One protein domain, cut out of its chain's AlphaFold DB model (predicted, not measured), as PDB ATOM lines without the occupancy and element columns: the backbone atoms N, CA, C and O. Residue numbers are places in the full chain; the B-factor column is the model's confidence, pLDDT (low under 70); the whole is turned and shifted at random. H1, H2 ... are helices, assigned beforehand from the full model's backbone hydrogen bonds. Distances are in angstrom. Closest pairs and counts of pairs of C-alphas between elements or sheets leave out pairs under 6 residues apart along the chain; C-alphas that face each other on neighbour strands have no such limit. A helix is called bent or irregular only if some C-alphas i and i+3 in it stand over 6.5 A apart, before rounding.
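Overview. This is residues 6 to 70 of the 71 residues of an uncharacterized protein of Trichomonas vaginalis (UniProt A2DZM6). A helical hairpin of H2 and H3 makes the core, with H4 side by side with H2 and H1 near H3, so that the four short helices follow one another in space as H1, H3, H2, H4 with their lines at shallow tilts from each to the next. A long stretch with no named element, residues 14 to 36, leads from H1 to H2; it folds back on itself, and residues 22 to 23 pair with residues 35 to 36 in a short antiparallel pairing. The printed part has 65 residues with four named helices, H1, H2, H3 and H4 along the chain, and no named strand; the class is all helix. The whole is compact, with a radius of gyration of the C-alphas of 11.5 A, and rounded, with spans of 29 by 21 by 20 A.

Along the chain. H1 is residues 6 to 13, 11.7 A from first to last C-alpha, and begins with C-alpha 6 at (-50.120, 11.150, 4.541). It is neither bent nor irregular, but only just: C-alphas 7 and 10 are 6.2 A apart. H2 is residues 37 to 44, 10.5 A long, with C-alpha 37 at (-38.471, 10.766, -6.814). H3, residues 47 to 57, is the longest helix by residues and measures 15.1 A. H4 is residues 63 to 68, 8.9 A long, and ends with C-alpha 68 at (-31.802, 21.001, -6.359).

Arrangement. H1 and H3 are close but not clearly touching; their closest C-alphas, those of Phe 8 and Cys 49, are 7.2 A apart. They run the same way at a shallow tilt of 16 degrees. H2 and H3 are a helical hairpin: they touch, the closest C-alphas being those of Cys 41 and Phe 50, 5.6 A apart. They run opposite ways at a shallow tilt of 8 degrees. H2 also touches H4, with the C-alphas of Tyr 43 and Phe 68 the closest at 4.6 A. These two run the same way at a shallow tilt of 29 degrees. H1 is apart from H2 and from H4, and H3 is apart from H4. In H2, H3 and H4 every O i to N i+4 pair is within hydrogen-bond range; in H1, 3 of 4 are.

Size, cuts and confidence. The two C-alphas farthest apart, those of Asp 15 and Phe 70, are 33.0 A apart. The printed part has no cut. The link from H1 to H2 is long, with 23 residues, and its C-alphas lie 5 to 17 A from the mean of the C-alphas. The links from H2 to H3, with 2 residues, and from H3 to H4, with 5 residues, are tight. The mean pLDDT of the printed part is 89.8, and no printed residue is under 70.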
ATOM      1  N   GLU A   6     -48.851  11.886   4.436       84.44
ATOM      2  CA  GLU A   6     -50.120  11.150   4.541       84.44
ATOM      3  C   GLU A   6     -50.562  10.543   3.206       84.44
ATOM      4  O   GLU A   6     -51.151   9.465   3.182       84.44
ATOM      5  N   LYS A   7     -50.241  11.204   2.088       85.31
ATOM      6  CA  LYS A   7     -50.531  10.694   0.741       85.31
ATOM      7  C   LYS A   7     -49.388   9.837   0.207       85.31
ATOM      8  O   LYS A   7     -49.628   8.890  -0.537       85.31
ATOM      9  N   PHE A   8     -48.148  10.158   0.578       87.50
ATOM     10  CA  PHE A   8     -46.972   9.476   0.050       87.50
ATOM     11  C   PHE A   8     -46.738   8.094   0.668       87.50
ATOM     12  O   PHE A   8     -46.338   7.179  -0.043       87.50
ATOM     13  N   ILE A   9     -47.019   7.907   1.961       87.62
ATOM     14  CA  ILE A   9     -46.867   6.613   2.644       87.62
ATOM     15  C   ILE A   9     -47.713   5.514   1.980       87.62
ATOM     16  O   ILE A   9     -47.105   4.551   1.508       87.62
ATOM     17  N   PRO A  10     -49.054   5.643   1.863       90.94
ATOM     18  CA  PRO A  10     -49.871   4.600   1.244       90.94
ATOM     19  C   PRO A  10     -49.524   4.408  -0.235       90.94
ATOM     20  O   PRO A  10     -49.555   3.286  -0.729       90.94
ATOM     21  N   PHE A  11     -49.123   5.476  -0.935       87.75
ATOM     22  CA  PHE A  11     -48.628   5.366  -2.307       87.75
ATOM     23  C   PHE A  11     -47.344   4.532  -2.388       87.75
ATOM     24  O   PHE A  11     -47.252   3.653  -3.232       87.75
ATOM     25  N   SER A  12     -46.383   4.756  -1.487       88.25
ATOM     26  CA  SER A  12     -45.116   4.012  -1.438       88.25
ATOM     27  C   SER A  12     -45.259   2.554  -0.987       88.25
ATOM     28  O   SER A  12     -44.325   1.769  -1.129       88.25
ATOM     29  N   GLU A  13     -46.395   2.203  -0.385       88.50
ATOM     30  CA  GLU A  13     -46.727   0.847   0.073       88.50
ATOM     31  C   GLU A  13     -47.552   0.057  -0.935       88.50
ATOM     32  O   GLU A  13     -47.738  -1.144  -0.756       88.50
ATOM     33  N   SER A  14     -48.021   0.714  -1.994       88.62
ATOM     34  CA  SER A  14     -48.675   0.058  -3.117       88.62
ATOM     35  C   SER A  14     -47.699  -0.860  -3.851       88.62
ATOM     36  O   SER A  14     -46.564  -0.468  -4.126       88.62
ATOM     37  N   ASP A  15     -48.168  -2.039  -4.263       86.25
ATOM     38  CA  ASP A  15     -47.423  -2.943  -5.150       86.25
ATOM     39  C   ASP A  15     -47.099  -2.300  -6.515       86.25
ATOM     40  O   ASP A  15     -46.196  -2.744  -7.222       86.25
ATOM     41  N   GLU A  16     -47.812  -1.231  -6.886       87.00
ATOM     42  CA  GLU A  16     -47.571  -0.457  -8.109       87.00
ATOM     43  C   GLU A  16     -46.451   0.588  -7.955       87.00
ATOM     44  O   GLU A  16     -46.089   1.255  -8.928       87.00
ATOM     45  N   PHE A  17     -45.901   0.771  -6.748       89.56
ATOM     46  CA  PHE A  17     -44.853   1.754  -6.503       89.56
ATOM     47  C   PHE A  17     -43.501   1.305  -7.066       89.56
ATOM     48  O   PHE A  17     -42.848   0.401  -6.542       89.56
ATOM     49  N   ASP A  18     -43.026   2.015  -8.089       88.56
ATOM     50  CA  ASP A  18     -41.679   1.845  -8.622       88.56
ATOM     51  C   ASP A  18     -40.720   2.895  -8.036       88.56
ATOM     52  O   ASP A  18     -40.721   4.073  -8.403       88.56
ATOM     53  N   LYS A  19     -39.850   2.450  -7.125       83.38
ATOM     54  CA  LYS A  19     -38.817   3.291  -6.497       83.38
ATOM     55  C   LYS A  19     -37.782   3.840  -7.491       83.38
ATOM     56  O   LYS A  19     -37.150   4.856  -7.198       83.38
ATOM     57  N   ASP A  20     -37.592   3.167  -8.625       85.38
ATOM     58  CA  ASP A  20     -36.621   3.523  -9.660       85.38
ATOM     59  C   ASP A  20     -37.280   4.334 -10.792       85.38
ATOM     60  O   ASP A  20     -36.611   4.747 -11.752       85.38
ATOM     61  N   GLN A  21     -38.576   4.644 -10.641       89.19
ATOM     62  CA  GLN A  21     -39.333   5.470 -11.564       89.19
ATOM     63  C   GLN A  21     -38.668   6.836 -11.739       89.19
ATOM     64  O   GLN A  21     -38.355   7.564 -10.790       89.19
ATOM     65  N   LYS A  22     -38.512   7.222 -13.007       91.44
ATOM     66  CA  LYS A  22     -38.047   8.552 -13.396       91.44
ATOM     67  C   LYS A  22     -39.177   9.325 -14.050       91.44
ATOM     68  O   LYS A  22     -39.729   8.900 -15.062       91.44
ATOM     69  N   LEU A  23     -39.473  10.498 -13.510       90.94
ATOM     70  CA  LEU A  23     -40.472  11.396 -14.065       90.94
ATOM     71  C   LEU A  23     -39.835  12.277 -15.140       90.94
ATOM     72  O   LEU A  23     -38.932  13.068 -14.860       90.94
ATOM     73  N   LYS A  24     -40.337  12.163 -16.370       92.38
ATOM     74  CA  LYS A  24     -40.068  13.118 -17.446       92.38
ATOM     75  C   LYS A  24     -41.262  14.049 -17.552       92.38
ATOM     76  O   LYS A  24     -42.382  13.591 -17.748       92.38
ATOM     77  N   SER A  25     -41.036  15.341 -17.385       88.50
ATOM     78  CA  SER A  25     -42.102  16.333 -17.471       88.50
ATOM     79  C   SER A  25     -41.539  17.658 -17.949       88.50
ATOM     80  O   SER A  25     -40.505  18.109 -17.459       88.50
ATOM     81  N   TYR A  26     -42.253  18.297 -18.871       88.12
ATOM     82  CA  TYR A  26     -41.931  19.634 -19.369       88.12
ATOM     83  C   TYR A  26     -41.986  20.707 -18.268       88.12
ATOM     84  O   TYR A  26     -41.475  21.804 -18.462       88.12
ATOM     85  N   LEU A  27     -42.580  20.391 -17.110       88.12
ATOM     86  CA  LEU A  27     -42.618  21.265 -15.936       88.12
ATOM     87  C   LEU A  27     -41.250  21.422 -15.260       88.12
ATOM     88  O   LEU A  27     -41.053  22.381 -14.518       88.12
ATOM     89  N   TYR A  28     -40.314  20.498 -15.501       87.44
ATOM     90  CA  TYR A  28     -38.966  20.560 -14.942       87.44
ATOM     91  C   TYR A  28     -37.933  20.762 -16.053       87.44
ATOM     92  O   TYR A  28     -37.946  20.018 -17.040       87.44
ATOM     93  N   PRO A  29     -36.994  21.713 -15.897       84.38
ATOM     94  CA  PRO A  29     -35.947  21.930 -16.886       84.38
ATOM     95  C   PRO A  29     -35.044  20.693 -16.993       84.38
ATOM     96  O   PRO A  29     -34.779  20.025 -15.995       84.38
ATOM     97  N   TYR A  30     -34.546  20.390 -18.196       83.94
ATOM     98  CA  TYR A  30     -33.610  19.282 -18.469       83.94
ATOM     99  C   TYR A  30     -34.103  17.881 -18.040       83.94
ATOM    100  O   TYR A  30     -33.316  17.020 -17.634       83.94
ATOM    101  N   SER A  31     -35.411  17.633 -18.137       86.81
ATOM    102  CA  SER A  31     -36.045  16.372 -17.732       86.81
ATOM    103  C   SER A  31     -36.012  15.265 -18.797       86.81
ATOM    104  O   SER A  31     -36.615  14.214 -18.590       86.81
ATOM    105  N   ASP A  32     -35.261  15.417 -19.896       85.19
ATOM    106  CA  ASP A  32     -35.168  14.411 -20.976       85.19
ATOM    107  C   ASP A  32     -34.697  13.035 -20.476       85.19
ATOM    108  O   ASP A  32     -35.129  11.981 -20.957       85.19
ATOM    109  N   LYS A  33     -33.819  13.037 -19.463       86.94
ATOM    110  CA  LYS A  33     -33.337  11.829 -18.766       86.94
ATOM    111  C   LYS A  33     -34.223  11.414 -17.586       86.94
ATOM    112  O   LYS A  33     -33.992  10.362 -16.994       86.94
ATOM    113  N   GLY A  34     -35.228  12.224 -17.275       92.12
ATOM    114  CA  GLY A  34     -36.090  12.125 -16.110       92.12
ATOM    115  C   GLY A  34     -35.391  12.492 -14.804       92.12
ATOM    116  O   GLY A  34     -34.158  12.581 -14.729       92.12
ATOM    117  N   TYR A  35     -36.214  12.696 -13.782       93.00
ATOM    118  CA  TYR A  35     -35.785  12.866 -12.400       93.00
ATOM    119  C   TYR A  35     -36.344  11.746 -11.539       93.00
ATOM    120  O   TYR A  35     -37.511  11.381 -11.675       93.00
ATOM    121  N   SER A  36     -35.500  11.196 -10.676       93.06
ATOM    122  CA  SER A  36     -35.949  10.268  -9.638       93.06
ATOM    123  C   SER A  36     -36.847  10.988  -8.633       93.06
ATOM    124  O   SER A  36     -36.770  12.210  -8.467       93.06
ATOM    125  N   LEU A  37     -37.661  10.224  -7.906       92.00
ATOM    126  CA  LEU A  37     -38.471  10.766  -6.814       92.00
ATOM    127  C   LEU A  37     -37.615  11.484  -5.763       92.00
ATOM    128  O   LEU A  37     -38.023  12.526  -5.258       92.00
ATOM    129  N   LEU A  38     -36.404  10.990  -5.483       93.19
ATOM    130  CA  LEU A  38     -35.495  11.612  -4.520       93.19
ATOM    131  C   LEU A  38     -34.982  12.978  -5.003       93.19
ATOM    132  O   LEU A  38     -34.930  13.931  -4.230       93.19
ATOM    133  N   GLU A  39     -34.638  13.095  -6.286       93.62
ATOM    134  CA  GLU A  39     -34.248  14.373  -6.896       93.62
ATOM    135  C   GLU A  39     -35.411  15.369  -6.886       93.62
ATOM    136  O   GLU A  39     -35.212  16.542  -6.578       93.62
ATOM    137  N   LEU A  40     -36.633  14.903  -7.157       91.88
ATOM    138  CA  LEU A  40     -37.827  15.740  -7.064       91.88
ATOM    139  C   LEU A  40     -38.102  16.186  -5.624       91.88
ATOM    140  O   LEU A  40     -38.457  17.345  -5.422       91.88
ATOM    141  N   CYS A  41     -37.882  15.328  -4.624       92.00
ATOM    142  CA  CYS A  41     -37.982  15.733  -3.220       92.00
ATOM    143  C   CYS A  41     -37.027  16.892  -2.911       92.00
ATOM    144  O   CYS A  41     -37.428  17.854  -2.263       92.00
ATOM    145  N   CYS A  42     -35.788  16.841  -3.414       92.31
ATOM    146  CA  CYS A  42     -34.829  17.933  -3.251       92.31
ATOM    147  C   CYS A  42     -35.275  19.216  -3.959       92.31
ATOM    148  O   CYS A  42     -35.112  20.284  -3.390       92.31
ATOM    149  N   TYR A  43     -35.852  19.104  -5.160       92.25
ATOM    150  CA  TYR A  43     -36.332  20.251  -5.940       92.25
ATOM    151  C   TYR A  43     -37.511  20.971  -5.278       92.25
ATOM    152  O   TYR A  43     -37.628  22.184  -5.380       92.25
ATOM    153  N   HIS A  44     -38.404  20.229  -4.620       90.81
ATOM    154  CA  HIS A  44     -39.594  20.794  -3.971       90.81
ATOM    155  C   HIS A  44     -39.431  21.025  -2.463       90.81
ATOM    156  O   HIS A  44     -40.378  21.457  -1.814       90.81
ATOM    157  N   GLY A  45     -38.270  20.706  -1.886       89.75
ATOM    158  CA  GLY A  45     -38.046  20.816  -0.442       89.75
ATOM    159  C   GLY A  45     -38.834  19.807   0.408       89.75
ATOM    160  O   GLY A  45     -39.086  20.071   1.580       89.75
ATOM    161  N   ALA A  46     -39.212  18.650  -0.145       92.19
ATOM    162  CA  ALA A  46     -39.943  17.596   0.568       92.19
ATOM    163  C   ALA A  46     -38.986  16.730   1.418       92.19
ATOM    164  O   ALA A  46     -38.548  15.646   1.016       92.19
ATOM    165  N   VAL A  47     -38.601  17.243   2.589       90.69
ATOM    166  CA  VAL A  47     -37.598  16.648   3.489       90.69
ATOM    167  C   VAL A  47     -38.063  15.314   4.068       90.69
ATOM    168  O   VAL A  47     -37.256  14.389   4.216       90.69
ATOM    169  N   TYR A  48     -39.337  15.190   4.424       90.50
ATOM    170  CA  TYR A  48     -39.859  13.960   4.998       90.50
ATOM    171  C   TYR A  48     -39.980  12.854   3.952       90.50
ATOM    172  O   TYR A  48     -39.531  11.733   4.208       90.50
ATOM    173  N   CYS A  49     -40.479  13.173   2.756       91.12
ATOM    174  CA  CYS A  49     -40.492  12.229   1.636       91.12
ATOM    175  C   CYS A  49     -39.069  11.770   1.275       91.12
ATOM    176  O   CYS A  49     -38.828  10.576   1.087       91.12
ATOM    177  N   PHE A  50     -38.097  12.690   1.277       92.44
ATOM    178  CA  PHE A  50     -36.683  12.365   1.068       92.44
ATOM    179  C   PHE A  50     -36.162  11.364   2.108       92.44
ATOM    180  O   PHE A  50     -35.535  10.359   1.757       92.44
ATOM    181  N   LYS A  51     -36.427  11.620   3.398       92.25
ATOM    182  CA  LYS A  51     -36.015  10.728   4.490       92.25
ATOM    183  C   LYS A  51     -36.631   9.344   4.323       92.25
ATOM    184  O   LYS A  51     -35.900   8.367   4.437       92.25
ATOM    185  N   LEU A  52     -37.922   9.264   4.003       92.00
ATOM    186  CA  LEU A  52     -38.623   8.000   3.782       92.00
ATOM    187  C   LEU A  52     -38.005   7.206   2.627       92.00
ATOM    188  O   LEU A  52     -37.721   6.019   2.779       92.00
ATOM    189  N   LEU A  53     -37.736   7.863   1.495       92.25
ATOM    190  CA  LEU A  53     -37.102   7.226   0.339       92.25
ATOM    191  C   LEU A  53     -35.722   6.647   0.683       92.25
ATOM    192  O   LEU A  53     -35.388   5.523   0.304       92.25
ATOM    193  N   ARG A  54     -34.931   7.383   1.470       93.31
ATOM    194  CA  ARG A  54     -33.615   6.930   1.933       93.31
ATOM    195  C   ARG A  54     -33.688   5.792   2.941       93.31
ATOM    196  O   ARG A  54     -32.885   4.871   2.843       93.31
ATOM    197  N   THR A  55     -34.599   5.837   3.906       93.00
ATOM    198  CA  THR A  55     -34.660   4.821   4.965       93.00
ATOM    199  C   THR A  55     -35.318   3.531   4.495       93.00
ATOM    200  O   THR A  55     -34.830   2.456   4.828       93.00
ATOM    201  N   LYS A  56     -36.399   3.623   3.713       90.75
ATOM    202  CA  LYS A  56     -37.200   2.463   3.302       90.75
ATOM    203  C   LYS A  56     -36.676   1.806   2.028       90.75
ATOM    204  O   LYS A  56     -36.613   0.584   1.954       90.75
ATOM    205  N   PHE A  57     -36.269   2.603   1.042       90.38
ATOM    206  CA  PHE A  57     -35.889   2.100  -0.285       90.38
ATOM    207  C   PHE A  57     -34.392   2.210  -0.583       90.38
ATOM    208  O   PHE A  57     -33.941   1.735  -1.627       90.38
ATOM    209  N   ASN A  58     -33.621   2.813   0.332       90.62
ATOM    210  CA  ASN A  58     -32.191   3.078   0.186       90.62
ATOM    211  C   ASN A  58     -31.847   3.806  -1.128       90.62
ATOM    212  O   ASN A  58     -30.797   3.565  -1.724       90.62
ATOM    213  N   SER A  59     -32.747   4.686  -1.588       91.38
ATOM    214  CA  SER A  59     -32.621   5.395  -2.866       91.38
ATOM    215  C   SER A  59     -31.301   6.159  -2.957       91.38
ATOM    216  O   SER A  59     -30.922   6.852  -2.015       91.38
ATOM    217  N   GLU A  60     -30.589   6.059  -4.075       91.75
ATOM    218  CA  GLU A  60     -29.274   6.685  -4.250       91.75
ATOM    219  C   GLU A  60     -29.351   8.222  -4.202       91.75
ATOM    220  O   GLU A  60     -30.182   8.832  -4.871       91.75
ATOM    221  N   ILE A  61     -28.461   8.861  -3.432       92.62
ATOM    222  CA  ILE A  61     -28.309  10.322  -3.455       92.62
ATOM    223  C   ILE A  61     -27.454  10.692  -4.660       92.62
ATOM    224  O   ILE A  61     -26.268  10.368  -4.711       92.62
ATOM    225  N   THR A  62     -28.038  11.416  -5.609       92.94
ATOM    226  CA  THR A  62     -27.328  11.847  -6.814       92.94
ATOM    227  C   THR A  62     -26.776  13.265  -6.664       92.94
ATOM    228  O   THR A  62     -27.186  14.053  -5.811       92.94
ATOM    229  N   GLN A  63     -25.873  13.653  -7.566       91.69
ATOM    230  CA  GLN A  63     -25.391  15.039  -7.657       91.69
ATOM    231  C   GLN A  63     -26.515  16.046  -7.966       91.69
ATOM    232  O   GLN A  63     -26.393  17.227  -7.646       91.69
ATOM    233  N   LYS A  64     -27.616  15.604  -8.588       91.62
ATOM    234  CA  LYS A  64     -28.778  16.463  -8.845       91.62
ATOM    235  C   LYS A  64     -29.549  16.765  -7.559       91.62
ATOM    236  O   LYS A  64     -30.005  17.892  -7.431       91.62
ATOM    237  N   CYS A  65     -29.620  15.829  -6.603       93.31
ATOM    238  CA  CYS A  65     -30.199  16.085  -5.277       93.31
ATOM    239  C   CYS A  65     -29.547  17.312  -4.625       93.31
ATOM    240  O   CYS A  65     -30.243  18.250  -4.262       93.31
ATOM    241  N   LEU A  66     -28.210  17.349  -4.589       90.50
ATOM    242  CA  LEU A  66     -27.449  18.489  -4.064       90.50
ATOM    243  C   LEU A  66     -27.763  19.785  -4.810       90.50
ATOM    244  O   LEU A  66     -28.045  20.789  -4.175       90.50
ATOM    245  N   LYS A  67     -27.738  19.767  -6.149       90.44
ATOM    246  CA  LYS A  67     -28.030  20.964  -6.958       90.44
ATOM    247  C   LYS A  67     -29.432  21.510  -6.707       90.44
ATOM    248  O   LYS A  67     -29.607  22.719  -6.666       90.44
ATOM    249  N   PHE A  68     -30.411  20.625  -6.563       91.44
ATOM    250  CA  PHE A  68     -31.802  21.001  -6.359       91.44
ATOM    251  C   PHE A  68     -32.106  21.479  -4.945       91.44
ATOM    252  O   PHE A  68     -32.988  22.306  -4.791       91.44
ATOM    253  N   SER A  69     -31.338  21.060  -3.937       86.62
ATOM    254  CA  SER A  69     -31.500  21.548  -2.560       86.62
ATOM    255  C   SER A  69     -31.156  23.030  -2.347       86.62
ATOM    256  O   SER A  69     -31.382  23.534  -1.251       86.62
ATOM    257  N   PHE A  70     -30.586  23.718  -3.344       84.25
ATOM    258  CA  PHE A  70     -30.237  25.145  -3.275       84.25
ATOM    259  C   PHE A  70     -31.113  26.040  -4.171       84.25
ATOM    260  O   PHE A  70     -30.805  27.226  -4.303       84.25
TER     261      PHE A  70